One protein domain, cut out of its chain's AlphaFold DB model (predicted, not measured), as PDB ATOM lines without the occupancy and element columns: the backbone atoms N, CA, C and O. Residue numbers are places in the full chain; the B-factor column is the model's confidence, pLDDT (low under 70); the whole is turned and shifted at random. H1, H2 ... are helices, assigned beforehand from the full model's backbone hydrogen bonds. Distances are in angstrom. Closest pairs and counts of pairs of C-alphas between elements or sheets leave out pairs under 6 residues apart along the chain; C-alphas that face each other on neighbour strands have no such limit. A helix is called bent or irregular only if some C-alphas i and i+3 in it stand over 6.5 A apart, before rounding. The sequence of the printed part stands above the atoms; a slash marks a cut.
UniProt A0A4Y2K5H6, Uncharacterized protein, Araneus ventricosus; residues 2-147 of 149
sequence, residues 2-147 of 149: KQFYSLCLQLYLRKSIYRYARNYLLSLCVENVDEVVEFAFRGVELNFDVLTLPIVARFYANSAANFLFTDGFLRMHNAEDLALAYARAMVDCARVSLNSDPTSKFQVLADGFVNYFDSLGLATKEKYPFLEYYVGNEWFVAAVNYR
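Overview. This is residues 2 to 147 of the 149 residues of an uncharacterized protein of Araneus ventricosus (UniProt A0A4Y2K5H6). Look first at the longest helix, H1, which runs along one side of a body whose core is H3 and H5, side by side and running the same way. H6 crosses H3 on one side of that core and H4 crosses H5 on the other, while short H2 packs on H6 and folds back from the end of H1. The 146 printed residues hold six named helices, in the order H1 to H6, and no named strand; the class is all helix. The whole is compact, with a radius of gyration of the C-alphas of 15.0 A, and spans 48 by 33 by 31 A.

Along the chain. Find C-alpha 2 at (101.134, 240.897, 196.321); from there H1, residues 2 to 27, runs 37.3 A to C-alpha 27 at (115.162, 206.795, 190.729). Next comes H2, residues 33 to 41, 12.2 A long. H3, residues 53 to 70, is 25.9 A long, and H4, residues 79 to 97, is 27.0 A long. H5, residues 104 to 119, covers 21.6 A. H6, residues 128 to 147, runs 28.5 A and ends at C-alpha 147 at (89.917, 229.384, 184.405). H6 is neither bent nor irregular, but only just: C-alphas 144 and 147 are 6.4 A apart.

Arrangement. Start from H1, which touches H2 with residues 18 to 26 alone; the closest C-alphas, of Arg 22 and Val 33, are 6.1 A apart. The two form a helical hairpin, opposite ways at a steep tilt of 40 degrees. H1 and H5 are near each other, with 12 pairs of C-alphas within 10 A. H1 and H6 are close but not clearly touching, Leu 25 to Tyr 128 at 7.7 A between C-alphas. Look from H2 to H6: they touch, the same way at a shallow tilt of 25 degrees, with the closest C-alphas, of Ala 40 and Gly 136, 3.6 A apart. H6 touches H3 at a steep tilt of 46 degrees, opposite ways, the closest C-alphas being those of Ser 63 and Tyr 134, 5.3 A. H3 touches H5 at a shallow tilt of 15 degrees, the same way; the closest C-alphas, of Ala 57 and Leu 109, are 6.6 A apart. H5 touches H4 at a steep tilt of 48 degrees, opposite ways, with C-alphas of Met 90 and Gly 112 closest at 4.4 A. H3 and H4 are near each other, with 15 pairs of C-alphas within 10 A, while H4 and H6 are apart. In H1, H2, H3, H4 and H5 every O i to N i+4 pair is within hydrogen-bond range; in H6, 15 of 16 are.

Size, cuts and confidence. The two C-alphas farthest apart, of Phe 4 and His 77, are 49.0 A apart. The printed part has no cut. Its one long link is H2 to H3, with 11 residues between them. Mean pLDDT of the printed part is 82.7; look for values under 70 at residues 2 to 14, 43 to 51 and 142 to 147.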
ATOM      1  N   LYS A   2     101.740 242.253 196.425       34.97
ATOM      2  CA  LYS A   2     101.134 240.897 196.321       34.97
ATOM      3  C   LYS A   2     101.425 240.140 195.005       34.97
ATOM      4  O   LYS A   2     101.634 238.935 195.027       34.97
ATOM      5  N   GLN A   3     101.508 240.848 193.880       40.09
ATOM      6  CA  GLN A   3     101.697 240.250 192.548       40.09
ATOM      7  C   GLN A   3     103.130 239.731 192.298       40.09
ATOM      8  O   GLN A   3     103.317 238.735 191.611       40.09
ATOM      9  N   PHE A   4     104.138 240.350 192.925       34.31
ATOM     10  CA  PHE A   4     105.544 239.932 192.819       34.31
ATOM     11  C   PHE A   4     105.831 238.669 193.648       34.31
ATOM     12  O   PHE A   4     106.538 237.774 193.194       34.31
ATOM     13  N   TYR A   5     105.218 238.561 194.834       39.19
ATOM     14  CA  TYR A   5     105.279 237.348 195.657       39.19
ATOM     15  C   TYR A   5     104.598 236.158 194.971       39.19
ATOM     16  O   TYR A   5     105.124 235.052 195.027       39.19
ATOM     17  N   SER A   6     103.485 236.392 194.267       56.59
ATOM     18  CA  SER A   6     102.801 235.360 193.477       56.59
ATOM     19  C   SER A   6     103.701 234.786 192.381       56.59
ATOM     20  O   SER A   6     103.832 233.573 192.275       56.59
ATOM     21  N   LEU A   7     104.381 235.639 191.607       57.22
ATOM     22  CA  LEU A   7     105.224 235.193 190.493       57.22
ATOM     23  C   LEU A   7     106.464 234.413 190.972       57.22
ATOM     24  O   LEU A   7     106.814 233.378 190.407       57.22
ATOM     25  N   CYS A   8     107.114 234.877 192.047       54.97
ATOM     26  CA  CYS A   8     108.246 234.170 192.654       54.97
ATOM     27  C   CYS A   8     107.836 232.811 193.232       54.97
ATOM     28  O   CYS A   8     108.556 231.831 193.041       54.97
ATOM     29  N   LEU A   9     106.680 232.736 193.900       58.88
ATOM     30  CA  LEU A   9     106.158 231.492 194.460       58.88
ATOM     31  C   LEU A   9     105.799 230.494 193.348       58.88
ATOM     32  O   LEU A   9     106.132 229.321 193.462       58.88
ATOM     33  N   GLN A  10     105.214 230.958 192.241       63.22
ATOM     34  CA  GLN A  10     104.895 230.129 191.071       63.22
ATOM     35  C   GLN A  10     106.145 229.584 190.375       63.22
ATOM     36  O   GLN A  10     106.218 228.393 190.084       63.22
ATOM     37  N   LEU A  11     107.163 230.422 190.154       63.28
ATOM     38  CA  LEU A  11     108.440 229.981 189.581       63.28
ATOM     39  C   LEU A  11     109.170 228.995 190.503       63.28
ATOM     40  O   LEU A  11     109.816 228.059 190.023       63.28
ATOM     41  N   TYR A  12     109.061 229.189 191.818       66.00
ATOM     42  CA  TYR A  12     109.621 228.283 192.814       66.00
ATOM     43  C   TYR A  12     108.884 226.938 192.851       66.00
ATOM     44  O   TYR A  12     109.534 225.895 192.793       66.00
ATOM     45  N   LEU A  13     107.546 226.946 192.866       64.88
ATOM     46  CA  LEU A  13     106.708 225.744 192.773       64.88
ATOM     47  C   LEU A  13     106.975 224.984 191.475       64.88
ATOM     48  O   LEU A  13     107.200 223.780 191.524       64.88
ATOM     49  N   ARG A  14     107.061 225.681 190.337       69.31
ATOM     50  CA  ARG A  14     107.415 225.083 189.044       69.31
ATOM     51  C   ARG A  14     108.738 224.328 189.120       69.31
ATOM     52  O   ARG A  14     108.790 223.147 188.794       69.31
ATOM     53  N   LYS A  15     109.813 224.998 189.552       71.69
ATOM     54  CA  LYS A  15     111.141 224.369 189.642       71.69
ATOM     55  C   LYS A  15     111.157 223.214 190.637       71.69
ATOM     56  O   LYS A  15     111.836 222.222 190.389       71.69
ATOM     57  N   SER A  16     110.427 223.340 191.740       71.12
ATOM     58  CA  SER A  16     110.391 222.325 192.792       71.12
ATOM     59  C   SER A  16     109.635 221.077 192.345       71.12
ATOM     60  O   SER A  16     110.172 219.984 192.477       71.12
ATOM     61  N   ILE A  17     108.456 221.233 191.737       73.56
ATOM     62  CA  ILE A  17     107.644 220.120 191.225       73.56
ATOM     63  C   ILE A  17     108.356 219.422 190.059       73.56
ATOM     64  O   ILE A  17     108.482 218.201 190.071       73.56
ATOM     65  N   TYR A  18     108.902 220.185 189.104       79.88
ATOM     66  CA  TYR A  18     109.672 219.627 187.987       79.88
ATOM     67  C   TYR A  18     110.870 218.815 188.492       79.88
ATOM     68  O   TYR A  18     111.076 217.670 188.096       79.88
ATOM     69  N   ARG A  19     111.660 219.389 189.410       83.31
ATOM     70  CA  ARG A  19     112.831 218.714 189.983       83.31
ATOM     71  C   ARG A  19     112.438 217.472 190.778       83.31
ATOM     72  O   ARG A  19     113.150 216.476 190.700       83.31
ATOM     73  N   TYR A  20     111.344 217.536 191.532       82.12
ATOM     74  CA  TYR A  20     110.818 216.402 192.283       82.12
ATOM     75  C   TYR A  20     110.456 215.248 191.343       82.12
ATOM     76  O   TYR A  20     111.041 214.173 191.462       82.12
ATOM     77  N   ALA A  21     109.590 215.497 190.354       83.19
ATOM     78  CA  ALA A  21     109.160 214.489 189.386       83.19
ATOM     79  C   ALA A  21     110.348 213.901 188.614       83.19
ATOM     80  O   ALA A  21     110.500 212.685 188.523       83.19
ATOM     81  N   ARG A  22     111.265 214.756 188.148       89.69
ATOM     82  CA  ARG A  22     112.489 214.335 187.459       89.69
ATOM     83  C   ARG A  22     113.353 213.411 188.314       89.69
ATOM     84  O   ARG A  22     113.786 212.364 187.846       89.69
ATOM     85  N   ASN A  23     113.632 213.799 189.558       89.38
ATOM     86  CA  ASN A  23     114.448 212.990 190.461       89.38
ATOM     87  C   ASN A  23     113.778 211.649 190.767       89.38
ATOM     88  O   ASN A  23     114.457 210.627 190.825       89.38
ATOM     89  N   TYR A  24     112.457 211.658 190.933       87.12
ATOM     90  CA  TYR A  24     111.684 210.454 191.180       87.12
ATOM     91  C   TYR A  24     111.734 209.488 189.987       87.12
ATOM     92  O   TYR A  24     112.128 208.334 190.139       87.12
ATOM     93  N   LEU A  25     111.472 209.972 188.773       87.81
ATOM     94  CA  LEU A  25     111.558 209.177 187.544       87.81
ATOM     95  C   LEU A  25     112.964 208.622 187.287       87.81
ATOM     96  O   LEU A  25     113.113 207.468 186.885       87.81
ATOM     97  N   LEU A  26     114.004 209.412 187.571       91.44
ATOM     98  CA  LEU A  26     115.387 208.930 187.530       91.44
ATOM     99  C   LEU A  26     115.624 207.791 188.525       91.44
ATOM    100  O   LEU A  26     116.311 206.832 188.183       91.44
ATOM    101  N   SER A  27     115.049 207.867 189.730       91.44
ATOM    102  CA  SER A  27     115.162 206.795 190.729       91.44
ATOM    103  C   SER A  27     114.479 205.496 190.292       91.44
ATOM    104  O   SER A  27     114.913 204.415 190.682       91.44
ATOM    105  N   LEU A  28     113.474 205.597 189.417       89.50
ATOM    106  CA  LEU A  28     112.821 204.459 188.773       89.50
ATOM    107  C   LEU A  28     113.552 203.969 187.514       89.50
ATOM    108  O   LEU A  28     113.081 203.033 186.881       89.50
ATOM    109  N   CYS A  29     114.684 204.568 187.129       91.38
ATOM    110  CA  CYS A  29     115.394 204.258 185.882       91.38
ATOM    111  C   CYS A  29     114.529 204.445 184.620       91.38
ATOM    112  O   CYS A  29     114.665 203.691 183.655       91.38
ATOM    113  N   VAL A  30     113.628 205.431 184.627       90.31
ATOM    114  CA  VAL A  30     112.852 205.816 183.443       90.31
ATOM    115  C   VAL A  30     113.776 206.468 182.411       90.31
ATOM    116  O   VAL A  30     114.626 207.290 182.748       90.31
ATOM    117  N   GLU A  31     113.611 206.106 181.141       90.00
ATOM    118  CA  GLU A  31     114.302 206.748 180.019       90.00
ATOM    119  C   GLU A  31     113.564 208.023 179.584       90.00
ATOM    120  O   GLU A  31     112.365 208.165 179.811       90.00
ATOM    121  N   ASN A  32     114.272 208.963 178.948       89.44
ATOM    122  CA  ASN A  32     113.698 210.225 178.449       89.44
ATOM    123  C   ASN A  32     112.969 211.051 179.529       89.44
ATOM    124  O   ASN A  32     111.985 211.732 179.244       89.44
ATOM    125  N   VAL A  33     113.462 211.011 180.776       89.19
ATOM    126  CA  VAL A  33     112.835 211.677 181.933       89.19
ATOM    127  C   VAL A  33     112.483 213.134 181.651       89.19
ATOM    128  O   VAL A  33     111.383 213.569 181.972       89.19
ATOM    129  N   ASP A  34     113.402 213.889 181.048       89.06
ATOM    130  CA  ASP A  34     113.199 215.315 180.790       89.06
ATOM    131  C   ASP A  34     111.999 215.562 179.859       89.06
ATOM    132  O   ASP A  34     111.226 216.487 180.103       89.06
ATOM    133  N   GLU A  35     111.778 214.702 178.861       88.56
ATOM    134  CA  GLU A  35     110.633 214.788 177.945       88.56
ATOM    135  C   GLU A  35     109.316 214.404 178.627       88.56
ATOM    136  O   GLU A  35     108.298 215.067 178.423       88.56
ATOM    137  N   VAL A  36     109.334 213.361 179.463       86.38
ATOM    138  CA  VAL A  36     108.156 212.897 180.217       86.38
ATOM    139  C   VAL A  36     107.689 213.970 181.200       86.38
ATOM    140  O   VAL A  36     106.509 214.319 181.226       86.38
ATOM    141  N   VAL A  37     108.618 214.545 181.969       84.62
ATOM    142  CA  VAL A  37     108.311 215.620 182.923       84.62
ATOM    143  C   VAL A  37     107.850 216.874 182.181       84.62
ATOM    144  O   VAL A  37     106.858 217.490 182.569       84.62
ATOM    145  N   GLU A  38     108.517 217.253 181.089       84.81
ATOM    146  CA  GLU A  38     108.092 218.405 180.288       84.81
ATOM    147  C   GLU A  38     106.667 218.212 179.753       84.81
ATOM    148  O   GLU A  38     105.831 219.111 179.863       84.81
ATOM    149  N   PHE A  39     106.340 217.019 179.247       83.12
ATOM    150  CA  PHE A  39     104.984 216.697 178.813       83.12
ATOM    151  C   PHE A  39     103.967 216.831 179.952       83.12
ATOM    152  O   PHE A  39     102.908 217.433 179.750       83.12
ATOM    153  N   ALA A  40     104.282 216.295 181.133       79.06
ATOM    154  CA  ALA A  40     103.393 216.329 182.285       79.06
ATOM    155  C   ALA A  40     103.100 217.767 182.743       79.06
ATOM    156  O   ALA A  40     101.963 218.098 183.071       79.06
ATOM    157  N   PHE A  41     104.093 218.660 182.717       76.50
ATOM    158  CA  PHE A  41     103.957 219.993 183.315       76.50
ATOM    159  C   PHE A  41     103.747 221.145 182.323       76.50
ATOM    160  O   PHE A  41     103.356 222.234 182.756       76.50
ATOM    161  N   ARG A  42     103.898 220.935 181.005       74.50
ATOM    162  CA  ARG A  42     103.713 221.999 179.989       74.50
ATOM    163  C   ARG A  42     102.348 222.692 180.053       74.50
ATOM    164  O   ARG A  42     102.250 223.887 179.796       74.50
ATOM    165  N   GLY A  43     101.283 221.962 180.407       66.25
ATOM    166  CA  GLY A  43      99.926 222.521 180.509       66.25
ATOM    167  C   GLY A  43      99.746 223.466 181.702       66.25
ATOM    168  O   GLY A  43      98.924 224.385 181.670       66.25
ATOM    169  N   VAL A  44     100.557 223.271 182.740       65.69
ATOM    170  CA  VAL A  44     100.492 224.001 184.010       65.69
ATOM    171  C   VAL A  44     101.223 225.327 183.931       65.69
ATOM    172  O   VAL A  44     100.800 226.292 184.561       65.69
ATOM    173  N   GLU A  45     102.300 225.395 183.142       65.69
ATOM    174  CA  GLU A  45     103.199 226.551 183.078       65.69
ATOM    175  C   GLU A  45     102.461 227.878 182.851       65.69
ATOM    176  O   GLU A  45     102.781 228.883 183.482       65.69
ATOM    177  N   LEU A  46     101.423 227.860 182.014       63.41
ATOM    178  CA  LEU A  46     100.634 229.039 181.649       63.41
ATOM    179  C   LEU A  46      99.457 229.327 182.599       63.41
ATOM    180  O   LEU A  46      98.700 230.265 182.353       63.41
ATOM    181  N   ASN A  47      99.265 228.500 183.630       66.00
ATOM    182  CA  ASN A  47      98.061 228.445 184.471       66.00
ATOM    183  C   ASN A  47      98.386 228.241 185.961       66.00
ATOM    184  O   ASN A  47      97.547 227.798 186.744       66.00
ATOM    185  N   PHE A  48      99.619 228.533 186.380       64.31
ATOM    186  CA  PHE A  48     100.048 228.354 187.771       64.31
ATOM    187  C   PHE A  48      99.278 229.238 188.770       64.31
ATOM    188  O   PHE A  48      99.276 228.967 189.969       64.31
ATOM    189  N   ASP A  49      98.634 230.305 188.301       64.69
ATOM    190  CA  ASP A  49      97.795 231.216 189.081       64.69
ATOM    191  C   ASP A  49      96.461 230.608 189.516       64.69
ATOM    192  O   ASP A  49      95.943 231.000 190.561       64.69
ATOM    193  N   VAL A  50      95.958 229.602 188.797       65.69
ATOM    194  CA  VAL A  50      94.712 228.904 189.148       65.69
ATOM    195  C   VAL A  50      94.933 227.659 190.017       65.69
ATOM    196  O   VAL A  50      93.974 226.990 190.394       65.69
ATOM    197  N   LEU A  51      96.177 227.339 190.394       68.44
ATOM    198  CA  LEU A  51      96.514 226.158 191.204       68.44
ATOM    199  C   LEU A  51      96.202 226.331 192.690       68.44
ATOM    200  O   LEU A  51      97.080 226.335 193.556       68.44
ATOM    201  N   THR A  52      94.920 226.437 193.011       76.56
ATOM    202  CA  THR A  52      94.476 226.323 194.397       76.56
ATOM    203  C   THR A  52      94.650 224.884 194.892       76.56
ATOM    204  O   THR A  52      94.589 223.925 194.120       76.56
ATOM    205  N   LEU A  53      94.834 224.709 196.202       77.75
ATOM    206  CA  LEU A  53      94.993 223.382 196.804       77.75
ATOM    207  C   LEU A  53      93.850 222.401 196.447       77.75
ATOM    208  O   LEU A  53      94.160 221.260 196.109       77.75
ATOM    209  N   PRO A  54      92.558 222.801 196.450       82.25
ATOM    210  CA  PRO A  54      91.473 221.916 196.019       82.25
ATOM    211  C   PRO A  54      91.584 221.474 194.556       82.25
ATOM    212  O   PRO A  54      91.276 220.325 194.245       82.25
ATOM    213  N   ILE A  55      92.045 222.361 193.665       80.19
ATOM    214  CA  ILE A  55      92.249 222.035 192.249       80.19
ATOM    215  C   ILE A  55      93.360 220.994 192.109       80.19
ATOM    216  O   ILE A  55      93.157 219.994 191.426       80.19
ATOM    217  N   VAL A  56      94.485 221.167 192.810       80.69
ATOM    218  CA  VAL A  56      95.601 220.203 192.775       80.69
ATOM    219  C   VAL A  56      95.216 218.853 193.396       80.69
ATOM    220  O   VAL A  56      95.578 217.806 192.868       80.69
ATOM    221  N   ALA A  57      94.437 218.847 194.480       85.88
ATOM    222  CA  ALA A  57      93.947 217.604 195.078       85.88
ATOM    223  C   ALA A  57      93.019 216.835 194.122       85.88
ATOM    224  O   ALA A  57      93.170 215.628 193.936       85.88
ATOM    225  N   ARG A  58      92.082 217.539 193.473       86.06
ATOM    226  CA  ARG A  58      91.174 216.942 192.482       86.06
ATOM    227  C   ARG A  58      91.926 216.422 191.266       86.06
ATOM    228  O   ARG A  58      91.620 215.341 190.777       86.06
ATOM    229  N   PHE A  59      92.906 217.190 190.812       85.50
ATOM    230  CA  PHE A  59      93.808 216.825 189.734       85.50
ATOM    231  C   PHE A  59      94.468 215.462 189.994       85.50
ATOM    232  O   PHE A  59      94.254 214.530 189.222       85.50
ATOM    233  N   TYR A  60      95.178 215.301 191.117       88.12
ATOM    234  CA  TYR A  60      95.858 214.040 191.421       88.12
ATOM    235  C   TYR A  60      94.874 212.873 191.571       88.12
ATOM    236  O   TYR A  60      95.181 211.757 191.156       88.12
ATOM    237  N   ALA A  61      93.689 213.111 192.138       92.06
ATOM    238  CA  ALA A  61      92.674 212.072 192.284       92.06
ATOM    239  C   ALA A  61      92.140 211.608 190.918       92.06
ATOM    240  O   ALA A  61      92.040 210.406 190.670       92.06
ATOM    241  N   ASN A  62      91.858 212.547 190.010       90.75
ATOM    242  CA  ASN A  62      91.422 212.240 188.651       90.75
ATOM    243  C   ASN A  62      92.508 211.507 187.859       90.75
ATOM    244  O   ASN A  62      92.215 210.493 187.228       90.75
ATOM    245  N   SER A  63      93.762 211.978 187.915       90.31
ATOM    246  CA  SER A  63      94.885 211.315 187.243       90.31
ATOM    247  C   SER A  63      95.033 209.879 187.731       90.31
ATOM    248  O   SER A  63      95.184 208.970 186.915       90.31
ATOM    249  N   ALA A  64      94.917 209.658 189.047       93.25
ATOM    250  CA  ALA A  64      94.995 208.322 189.613       93.25
ATOM    251  C   ALA A  64      93.843 207.427 189.142       93.25
ATOM    252  O   ALA A  64      94.080 206.310 188.686       93.25
ATOM    253  N   ALA A  65      92.605 207.922 189.199       93.69
ATOM    254  CA  ALA A  65      91.433 207.171 188.764       93.69
ATOM    255  C   ALA A  65      91.502 206.801 187.272       93.69
ATOM    256  O   ALA A  65      91.290 205.642 186.919       93.69
ATOM    257  N   ASN A  66      91.853 207.754 186.403       92.06
ATOM    258  CA  ASN A  66      91.931 207.546 184.955       92.06
ATOM    259  C   ASN A  66      93.040 206.565 184.564       92.06
ATOM    260  O   ASN A  66      92.823 205.700 183.707       92.06
ATOM    261  N   PHE A  67      94.205 206.662 185.208       93.56
ATOM    262  CA  PHE A  67      95.287 205.709 184.994       93.56
ATOM    263  C   PHE A  67      94.881 204.307 185.451       93.56
ATOM    264  O   PHE A  67      94.951 203.371 184.662       93.56
ATOM    265  N   LEU A  68      94.389 204.155 186.687       95.50
ATOM    266  CA  LEU A  68      94.011 202.845 187.223       95.50
ATOM    267  C   LEU A  68      92.881 202.196 186.421       95.50
ATOM    268  O   LEU A  68      92.879 200.977 186.250       95.50
ATOM    269  N   PHE A  69      91.927 202.991 185.930       94.62
ATOM    270  CA  PHE A  69      90.866 202.503 185.054       94.62
ATOM    271  C   PHE A  69      91.440 201.975 183.740       94.62
ATOM    272  O   PHE A  69      91.101 200.871 183.320       94.62
ATOM    273  N   THR A  70      92.349 202.730 183.118       93.31
ATOM    274  CA  THR A  70      92.926 202.341 181.826       93.31
ATOM    275  C   THR A  70      93.886 201.154 181.938       93.31
ATOM    276  O   THR A  70      93.867 200.276 181.082       93.31
ATOM    277  N   ASP A  71      94.675 201.082 183.012       91.81
ATOM    278  CA  ASP A  71      95.554 199.944 183.327       91.81
ATOM    279  C   ASP A  71      94.753 198.678 183.710       91.81
ATOM    280  O   ASP A  71      95.310 197.592 183.862       91.81
ATOM    281  N   GLY A  72      93.426 198.790 183.865       94.12
ATOM    282  CA  GLY A  72      92.530 197.685 184.221       94.12
ATOM    283  C   GLY A  72      92.598 197.265 185.694       94.12
ATOM    284  O   GLY A  72      92.013 196.235 186.068       94.12
ATOM    285  N   PHE A  73      93.296 198.057 186.515       95.12
ATOM    286  CA  PHE A  73      93.459 197.865 187.954       95.12
ATOM    287  C   PHE A  73      92.208 198.303 188.725       95.12
ATOM    288  O   PHE A  73      91.745 197.587 189.614       95.12
ATOM    289  N   LEU A  74      91.619 199.446 188.356       96.12
ATOM    290  CA  LEU A  74      90.354 199.932 188.909       96.12
ATOM    291  C   LEU A  74      89.172 199.226 188.239       96.12
ATOM    292  O   LEU A  74      89.000 199.259 187.021       96.12
ATOM    293  N   ARG A  75      88.328 198.608 189.063       95.62
ATOM    294  CA  ARG A  75      87.110 197.884 188.694       95.62
ATOM    295  C   ARG A  75      85.997 198.238 189.680       95.62
ATOM    296  O   ARG A  75      86.242 198.688 190.791       95.62
ATOM    297  N   MET A  76      84.746 197.970 189.306       93.88
ATOM    298  CA  MET A  76      83.593 198.319 190.152       93.88
ATOM    299  C   MET A  76      83.673 197.741 191.574       93.88
ATOM    300  O   MET A  76      83.250 198.393 192.518       93.88
ATOM    301  N   HIS A  77      84.226 196.536 191.736       96.00
ATOM    302  CA  HIS A  77      84.267 195.845 193.026       96.00
ATOM    303  C   HIS A  77      85.414 196.282 193.948       96.00
ATOM    304  O   HIS A  77      85.385 195.917 195.114       96.00
ATOM    305  N   ASN A  78      86.421 197.012 193.449       97.44
ATOM    306  CA  ASN A  78      87.559 197.472 194.256       97.44
ATOM    307  C   ASN A  78      87.679 199.005 194.312       97.44
ATOM    308  O   ASN A  78      88.618 199.524 194.906       97.44
ATOM    309  N   ALA A  79      86.737 199.739 193.712       96.38
ATOM    310  CA  ALA A  79      86.777 201.197 193.653       96.38
ATOM    311  C   ALA A  79      86.794 201.855 195.044       96.38
ATOM    312  O   ALA A  79      87.542 202.806 195.259       96.38
ATOM    313  N   GLU A  80      86.004 201.334 195.987       97.12
ATOM    314  CA  GLU A  80      85.956 201.843 197.363       97.12
ATOM    315  C   GLU A  80      87.284 201.624 198.095       97.12
ATOM    316  O   GLU A  80      87.834 202.567 198.667       97.12
ATOM    317  N   ASP A  81      87.849 200.418 198.004       97.50
ATOM    318  CA  ASP A  81      89.132 200.084 198.628       97.50
ATOM    319  C   ASP A  81      90.275 200.944 198.073       97.50
ATOM    320  O   ASP A  81      91.115 201.434 198.832       97.50
ATOM    321  N   LEU A  82      90.286 201.185 196.757       97.62
ATOM    322  CA  LEU A  82      91.277 202.040 196.103       97.62
ATOM    323  C   LEU A  82      91.133 203.506 196.516       97.62
ATOM    324  O   LEU A  82      92.129 204.156 196.831       97.62
ATOM    325  N   ALA A  83      89.904 204.019 196.589       96.50
ATOM    326  CA  ALA A  83      89.651 205.374 197.070       96.50
ATOM    327  C   ALA A  83      90.085 205.546 198.536       96.50
ATOM    328  O   ALA A  83      90.689 206.559 198.896       96.50
ATOM    329  N   LEU A  84      89.830 204.542 199.380       97.12
ATOM    330  CA  LEU A  84      90.249 204.547 200.777       97.12
ATOM    331  C   LEU A  84      91.775 204.480 200.915       97.12
ATOM    332  O   LEU A  84      92.345 205.212 201.725       97.12
ATOM    333  N   ALA A  85      92.440 203.631 200.132       97.44
ATOM    334  CA  ALA A  85      93.897 203.538 200.104       97.44
ATOM    335  C   ALA A  85      94.538 204.859 199.651       97.44
ATOM    336  O   ALA A  85      95.466 205.342 200.300       97.44
ATOM    337  N   TYR A  86      93.982 205.497 198.619       96.81
ATOM    338  CA  TYR A  86      94.411 206.818 198.164       96.81
ATOM    339  C   TYR A  86      94.271 207.876 199.268       96.81
ATOM    340  O   TYR A  86      95.218 208.599 199.577       96.81
ATOM    341  N   ALA A  87      93.108 207.936 199.924       95.56
ATOM    342  CA  ALA A  87      92.873 208.880 201.014       95.56
ATOM    343  C   ALA A  87      93.825 208.649 202.202       95.56
ATOM    344  O   ALA A  87      94.324 209.611 202.786       95.56
ATOM    345  N   ARG A  88      94.111 207.386 202.545       96.50
ATOM    346  CA  ARG A  88      95.071 207.031 203.603       96.50
ATOM    347  C   ARG A  88      96.485 207.489 203.263       96.50
ATOM    348  O   ARG A  88      97.097 208.141 204.102       96.50
ATOM    349  N   ALA A  89      96.952 207.251 202.037       96.56
ATOM    350  CA  ALA A  89      98.266 207.713 201.590       96.56
ATOM    351  C   ALA A  89      98.419 209.237 201.748       96.56
ATOM    352  O   ALA A  89      99.433 209.715 202.255       96.56
ATOM    353  N   MET A  90      97.375 210.004 201.413       94.44
ATOM    354  CA  MET A  90      97.366 211.458 201.609       94.44
ATOM    355  C   MET A  90      97.425 211.862 203.085       94.44
ATOM    356  O   MET A  90      98.177 212.764 203.453       94.44
ATOM    357  N   VAL A  91      96.638 211.206 203.943       94.31
ATOM    358  CA  VAL A  91      96.615 211.485 205.386       94.31
ATOM    359  C   VAL A  91      97.954 211.154 206.038       94.31
ATOM    360  O   VAL A  91      98.444 211.936 206.854       94.31
ATOM    361  N   ASP A  92      98.557 210.024 205.682       95.44
ATOM    362  CA  ASP A  92      99.820 209.589 206.268       95.44
ATOM    363  C   ASP A  92     100.974 210.505 205.841       95.44
ATOM    364  O   ASP A  92     101.751 210.934 206.696       95.44
ATOM    365  N   CYS A  93     101.017 210.939 204.577       93.31
ATOM    366  CA  CYS A  93     101.955 211.977 204.139       93.31
ATOM    367  C   CYS A  93     101.726 213.311 204.857       93.31
ATOM    368  O   CYS A  93     102.680 213.947 205.304       93.31
ATOM    369  N   ALA A  94     100.468 213.734 205.019       91.69
ATOM    370  CA  ALA A  94     100.151 214.981 205.711       91.69
ATOM    371  C   ALA A  94     100.628 214.967 207.169       91.69
ATOM    372  O   ALA A  94     101.133 215.972 207.658       91.69
ATOM    373  N   ARG A  95     100.513 213.831 207.865       92.81
ATOM    374  CA  ARG A  95     100.974 213.690 209.256       92.81
ATOM    375  C   ARG A  95     102.481 213.877 209.413       92.81
ATOM    376  O   ARG A  95     102.912 214.348 210.460       92.81
ATOM    377  N   VAL A  96     103.256 213.484 208.406       89.88
ATOM    378  CA  VAL A  96     104.723 213.506 208.454       89.88
ATOM    379  C   VAL A  96     105.286 214.821 207.918       89.88
ATOM    380  O   VAL A  96     106.189 215.392 208.524       89.88
ATOM    381  N   SER A  97     104.753 215.309 206.798       87.25
ATOM    382  CA  SER A  97     105.406 216.353 205.998       87.25
ATOM    383  C   SER A  97     104.733 217.724 206.085       87.25
ATOM    384  O   SER A  97     105.346 218.727 205.708       87.25
ATOM    385  N   LEU A  98     103.491 217.812 206.582       88.81
ATOM    386  CA  LEU A  98     102.790 219.091 206.694       88.81
ATOM    387  C   LEU A  98     103.427 219.964 207.779       88.81
ATOM    388  O   LEU A  98     103.562 219.561 208.933       88.81
ATOM    389  N   ASN A  99     103.773 221.194 207.418       88.50
ATOM    390  CA  ASN A  99     104.396 222.141 208.334       88.50
ATOM    391  C   ASN A  99     103.920 223.580 208.054       88.50
ATOM    392  O   ASN A  99     102.954 223.800 207.320       88.50
ATOM    393  N   SER A 100     104.549 224.574 208.689       84.06
ATOM    394  CA  SER A 100     104.166 225.986 208.553       84.06
ATOM    395  C   SER A 100     104.470 226.592 207.179       84.06
ATOM    396  O   SER A 100     103.955 227.666 206.871       84.06
ATOM    397  N   ASP A 101     105.295 225.940 206.355       81.12
ATOM    398  CA  ASP A 101     105.534 226.343 204.974       81.12
ATOM    399  C   ASP A 101     104.268 226.086 204.133       81.12
ATOM    400  O   ASP A 101     103.811 224.942 204.036       81.12
ATOM    401  N   PRO A 102     103.680 227.110 203.489       73.62
ATOM    402  CA  PRO A 102     102.504 226.934 202.641       73.62
ATOM    403  C   PRO A 102     102.735 225.994 201.447       73.62
ATOM    404  O   PRO A 102     101.769 225.417 200.945       73.62
ATOM    405  N   THR A 103     103.981 225.809 201.003       75.12
ATOM    406  CA  THR A 103     104.333 224.887 199.916       75.12
ATOM    407  C   THR A 103     104.288 223.418 200.345       75.12
ATOM    408  O   THR A 103     104.022 222.555 199.506       75.12
ATOM    409  N   SER A 104     104.408 223.133 201.653       82.38
ATOM    410  CA  SER A 104     104.359 221.766 202.199       82.38
ATOM    411  C   SER A 104     103.054 221.042 201.864       82.38
ATOM    412  O   SER A 104     103.049 219.833 201.672       82.38
ATOM    413  N   LYS A 105     101.946 221.776 201.697       83.56
ATOM    414  CA  LYS A 105     100.648 221.204 201.306       83.56
ATOM    415  C   LYS A 105     100.666 220.596 199.905       83.56
ATOM    416  O   LYS A 105     100.055 219.558 199.687       83.56
ATOM    417  N   PHE A 106     101.355 221.236 198.962       82.06
ATOM    418  CA  PHE A 106     101.483 220.720 197.597       82.06
ATOM    419  C   PHE A 106     102.439 219.532 197.553       82.06
ATOM    420  O   PHE A 106     102.165 218.557 196.861       82.06
ATOM    421  N   GLN A 107     103.513 219.592 198.343       83.00
ATOM    422  CA  GLN A 107     104.430 218.469 198.492       83.00
ATOM    423  C   GLN A 107     103.730 217.245 199.093       83.00
ATOM    424  O   GLN A 107     103.834 216.165 198.536       83.00
ATOM    425  N   VAL A 108     102.920 217.421 200.143       89.31
ATOM    426  CA  VAL A 108     102.109 216.342 200.733       89.31
ATOM    427  C   VAL A 108     101.213 215.659 199.696       89.31
ATOM    428  O   VAL A 108     101.100 214.436 199.714       89.31
ATOM    429  N   LEU A 109     100.584 216.422 198.794       89.25
ATOM    430  CA  LEU A 109      99.757 215.846 197.729       89.25
ATOM    431  C   LEU A 109     100.589 215.050 196.715       89.25
ATOM    432  O   LEU A 109     100.173 213.968 196.310       89.25
ATOM    433  N   ALA A 110     101.757 215.563 196.325       87.62
ATOM    434  CA  ALA A 110     102.660 214.865 195.413       87.62
ATOM    435  C   ALA A 110     103.217 213.578 196.045       87.62
ATOM    436  O   ALA A 110     103.124 212.510 195.445       87.62
ATOM    437  N   ASP A 111     103.722 213.656 197.277       90.62
ATOM    438  CA  ASP A 111     104.260 212.517 198.024       90.62
ATOM    439  C   ASP A 111     103.170 211.464 198.274       90.62
ATOM    440  O   ASP A 111     103.400 210.271 198.105       90.62
ATOM    441  N   GLY A 112     101.955 211.884 198.645       94.00
ATOM    442  CA  GLY A 112     100.823 210.975 198.851       94.00
ATOM    443  C   GLY A 112     100.393 210.259 197.571       94.00
ATOM    444  O   GLY A 112     100.077 209.072 197.611       94.00
ATOM    445  N   PHE A 113     100.437 210.948 196.429       93.12
ATOM    446  CA  PHE A 113     100.188 210.340 195.123       93.12
ATOM    447  C   PHE A 113     101.255 209.294 194.776       93.12
ATOM    448  O   PHE A 113     100.905 208.179 194.397       93.12
ATOM    449  N   VAL A 114     102.538 209.621 194.961       91.94
ATOM    450  CA  VAL A 114     103.656 208.687 194.741       91.94
ATOM    451  C   VAL A 114     103.524 207.456 195.639       91.94
ATOM    452  O   VAL A 114     103.436 206.336 195.140       91.94
ATOM    453  N   ASN A 115     103.402 207.667 196.953       94.38
ATOM    454  CA  ASN A 115     103.308 206.593 197.940       94.38
ATOM    455  C   ASN A 115     102.106 205.676 197.687       94.38
ATOM    456  O   ASN A 115     102.173 204.472 197.937       94.38
ATOM    457  N   TYR A 116     101.000 206.225 197.179       96.81
ATOM    458  CA  TYR A 116      99.858 205.423 196.766       96.81
ATOM    459  C   TYR A 116     100.233 204.449 195.640       96.81
ATOM    460  O   TYR A 116      99.999 203.250 195.781       96.81
ATOM    461  N   PHE A 117     100.873 204.913 194.565       95.19
ATOM    462  CA  PHE A 117     101.296 204.031 193.470       95.19
ATOM    463  C   PHE A 117     102.392 203.043 193.867       95.19
ATOM    464  O   PHE A 117     102.359 201.895 193.412       95.19
ATOM    465  N   ASP A 118     103.299 203.444 194.755       93.31
ATOM    466  CA  ASP A 118     104.288 202.548 195.359       93.31
ATOM    467  C   ASP A 118     103.602 201.417 196.126       93.31
ATOM    468  O   ASP A 118     103.922 200.245 195.931       93.31
ATOM    469  N   SER A 119     102.598 201.748 196.946       95.12
ATOM    470  CA  SER A 119     101.860 200.764 197.748       95.12
ATOM    471  C   SER A 119     101.101 199.736 196.904       95.12
ATOM    472  O   SER A 119     100.878 198.610 197.349       95.12
ATOM    473  N   LEU A 120     100.734 200.105 195.673       94.81
ATOM    474  CA  LEU A 120     100.085 199.217 194.709       94.81
ATOM    475  C   LEU A 120     101.086 198.419 193.857       94.81
ATOM    476  O   LEU A 120     100.666 197.582 193.058       94.81
ATOM    477  N   GLY A 121     102.393 198.677 193.987       92.88
ATOM    478  CA  GLY A 121     103.425 198.085 193.132       92.88
ATOM    479  C   GLY A 121     103.345 198.550 191.674       92.88
ATOM    480  O   GLY A 121     103.787 197.845 190.769       92.88
ATOM    481  N   LEU A 122     102.742 199.717 191.434       92.75
ATOM    482  CA  LEU A 122     102.533 200.284 190.099       92.75
ATOM    483  C   LEU A 122     103.589 201.332 189.733       92.75
ATOM    484  O   LEU A 122     103.655 201.753 188.577       92.75
ATOM    485  N   ALA A 123     104.434 201.724 190.685       89.94
ATOM    486  CA  ALA A 123     105.560 202.609 190.446       89.94
ATOM    487  C   ALA A 123     106.759 201.886 189.826       89.94
ATOM    488  O   ALA A 123     107.777 201.633 190.464       89.94
ATOM    489  N   THR A 124     106.617 201.527 188.553       90.50
ATOM    490  CA  THR A 124     107.662 200.841 187.789       90.50
ATOM    491  C   THR A 124     108.104 201.675 186.599       90.50
ATOM    492  O   THR A 124     107.352 202.515 186.098       90.50
ATOM    493  N   LYS A 125     109.312 201.411 186.093       90.50
ATOM    494  CA  LYS A 125     109.856 202.104 184.917       90.50
ATOM    495  C   LYS A 125     108.964 201.987 183.677       90.50
ATOM    496  O   LYS A 125     108.986 202.868 182.830       90.50
ATOM    497  N   GLU A 126     108.189 200.909 183.566       90.00
ATOM    498  CA  GLU A 126     107.287 200.665 182.440       90.00
ATOM    499  C   GLU A 126     105.972 201.423 182.588       90.00
ATOM    500  O   GLU A 126     105.451 201.919 181.598       90.00
ATOM    501  N   LYS A 127     105.422 201.502 183.806       88.94
ATOM    502  CA  LYS A 127     104.080 202.046 184.054       88.94
ATOM    503  C   LYS A 127     104.079 203.531 184.377       88.94
ATOM    504  O   LYS A 127     103.173 204.252 183.964       88.94
ATOM    505  N   TYR A 128     105.088 203.998 185.101       85.69
ATOM    506  CA  TYR A 128     105.122 205.367 185.594       85.69
ATOM    507  C   TYR A 128     105.191 206.429 184.479       85.69
ATOM    508  O   TYR A 128     104.520 207.450 184.609       85.69
ATOM    509  N   PRO A 129     105.866 206.201 183.330       86.75
ATOM    510  CA  PRO A 129     105.753 207.113 182.190       86.75
ATOM    511  C   PRO A 129     104.313 207.263 181.684       86.75
ATOM    512  O   PRO A 129     103.886 208.371 181.376       86.75
ATOM    513  N   PHE A 130     103.528 206.178 181.646       87.44
ATOM    514  CA  PHE A 130     102.108 206.254 181.279       87.44
ATOM    515  C   PHE A 130     101.298 207.039 182.307       87.44
ATOM    516  O   PHE A 130     100.462 207.845 181.915       87.44
ATOM    517  N   LEU A 131     101.567 206.864 183.602       87.38
ATOM    518  CA  LEU A 131     100.950 207.673 184.655       87.38
ATOM    519  C   LEU A 131     101.222 209.173 184.451       87.38
ATOM    520  O   LEU A 131     100.291 209.976 184.534       87.38
ATOM    521  N   GLU A 132     102.454 209.546 184.102       84.81
ATOM    522  CA  GLU A 132     102.830 210.934 183.796       84.81
ATOM    523  C   GLU A 132     102.073 211.502 182.579       84.81
ATOM    524  O   GLU A 132     101.733 212.686 182.553       84.81
ATOM    525  N   TYR A 133     101.694 210.669 181.601       85.12
ATOM    526  CA  TYR A 133     100.791 211.105 180.527       85.12
ATOM    527  C   TYR A 133      99.390 211.474 181.048       85.12
ATOM    528  O   TYR A 133      98.811 212.463 180.593       85.12
ATOM    529  N   TYR A 134      98.836 210.732 182.016       84.62
ATOM    530  CA  TYR A 134      97.546 211.078 182.640       84.62
ATOM    531  C   TYR A 134      97.639 212.323 183.515       84.62
ATOM    532  O   TYR A 134      96.711 213.132 183.528       84.62
ATOM    533  N   VAL A 135      98.763 212.502 184.208       82.94
ATOM    534  CA  VAL A 135      99.112 213.742 184.910       82.94
ATOM    535  C   VAL A 135      99.128 214.900 183.901       82.94
ATOM    536  O   VAL A 135      98.393 215.865 184.072       82.94
ATOM    537  N   GLY A 136      99.839 214.787 182.777       79.38
ATOM    538  CA  GLY A 136      99.860 215.828 181.742       79.38
ATOM    539  C   GLY A 136      98.497 216.150 181.122       79.38
ATOM    540  O   GLY A 136      98.164 217.318 180.903       79.38
ATOM    541  N   ASN A 137      97.675 215.132 180.872       80.62
ATOM    542  CA  ASN A 137      96.346 215.314 180.288       80.62
ATOM    543  C   ASN A 137      95.366 215.975 181.263       80.62
ATOM    544  O   ASN A 137      94.675 216.919 180.879       80.62
ATOM    545  N   GLU A 138      95.327 215.538 182.523       79.69
ATOM    546  CA  GLU A 138      94.493 216.190 183.538       79.69
ATOM    547  C   GLU A 138      94.941 217.631 183.776       79.69
ATOM    548  O   GLU A 138      94.100 218.500 183.999       79.69
ATOM    549  N   TRP A 139      96.236 217.929 183.644       71.81
ATOM    550  CA  TRP A 139      96.726 219.300 183.714       71.81
ATOM    551  C   TRP A 139      96.209 220.167 182.577       71.81
ATOM    552  O   TRP A 139      95.794 221.302 182.811       71.81
ATOM    553  N   PHE A 140      96.192 219.640 181.354       72.12
ATOM    554  CA  PHE A 140      95.598 220.335 180.218       72.12
ATOM    555  C   PHE A 140      94.099 220.590 180.438       72.12
ATOM    556  O   PHE A 140      93.629 221.713 180.261       72.12
ATOM    557  N   VAL A 141      93.353 219.580 180.896       72.94
ATOM    558  CA  VAL A 141      91.921 219.711 181.218       72.94
ATOM    559  C   VAL A 141      91.701 220.745 182.324       72.94
ATOM    560  O   VAL A 141      90.817 221.594 182.209       72.94
ATOM    561  N   ALA A 142      92.522 220.714 183.373       67.69
ATOM    562  CA  ALA A 142      92.456 221.636 184.496       67.69
ATOM    563  C   ALA A 142      92.726 223.087 184.072       67.69
ATOM    564  O   ALA A 142      91.970 223.992 184.422       67.69
ATOM    565  N   ALA A 143      93.766 223.301 183.269       65.31
ATOM    566  CA  ALA A 143      94.124 224.597 182.706       65.31
ATOM    567  C   ALA A 143      93.016 225.202 181.831       65.31
ATOM    568  O   ALA A 143      92.783 226.410 181.873       65.31
ATOM    569  N   VAL A 144      92.332 224.371 181.040       65.00
ATOM    570  CA  VAL A 144      91.255 224.815 180.146       65.00
ATOM    571  C   VAL A 144      89.955 225.069 180.916       65.00
ATOM    572  O   VAL A 144      89.295 226.077 180.675       65.00
ATOM    573  N   ASN A 145      89.595 224.199 181.864       62.38
ATOM    574  CA  ASN A 145      88.278 224.225 182.507       62.38
ATOM    575  C   ASN A 145      88.217 225.030 183.815       62.38
ATOM    576  O   ASN A 145      87.153 225.549 184.150       62.38
ATOM    577  N   TYR A 146      89.315 225.162 184.565       57.53
ATOM    578  CA  TYR A 146      89.302 225.850 185.867       57.53
ATOM    579  C   TYR A 146      89.633 227.347 185.801       57.53
ATOM    580  O   TYR A 146      89.588 228.012 186.828       57.53
ATOM    581  N   ARG A 147      89.875 227.918 184.609       54.88
ATOM    582  CA  ARG A 147      89.917 229.384 184.405       54.88
ATOM    583  C   ARG A 147      88.557 230.073 184.585       54.88
ATOM    584  O   ARG A 147      88.504 231.298 184.625       54.88
TER     585      ARG A 147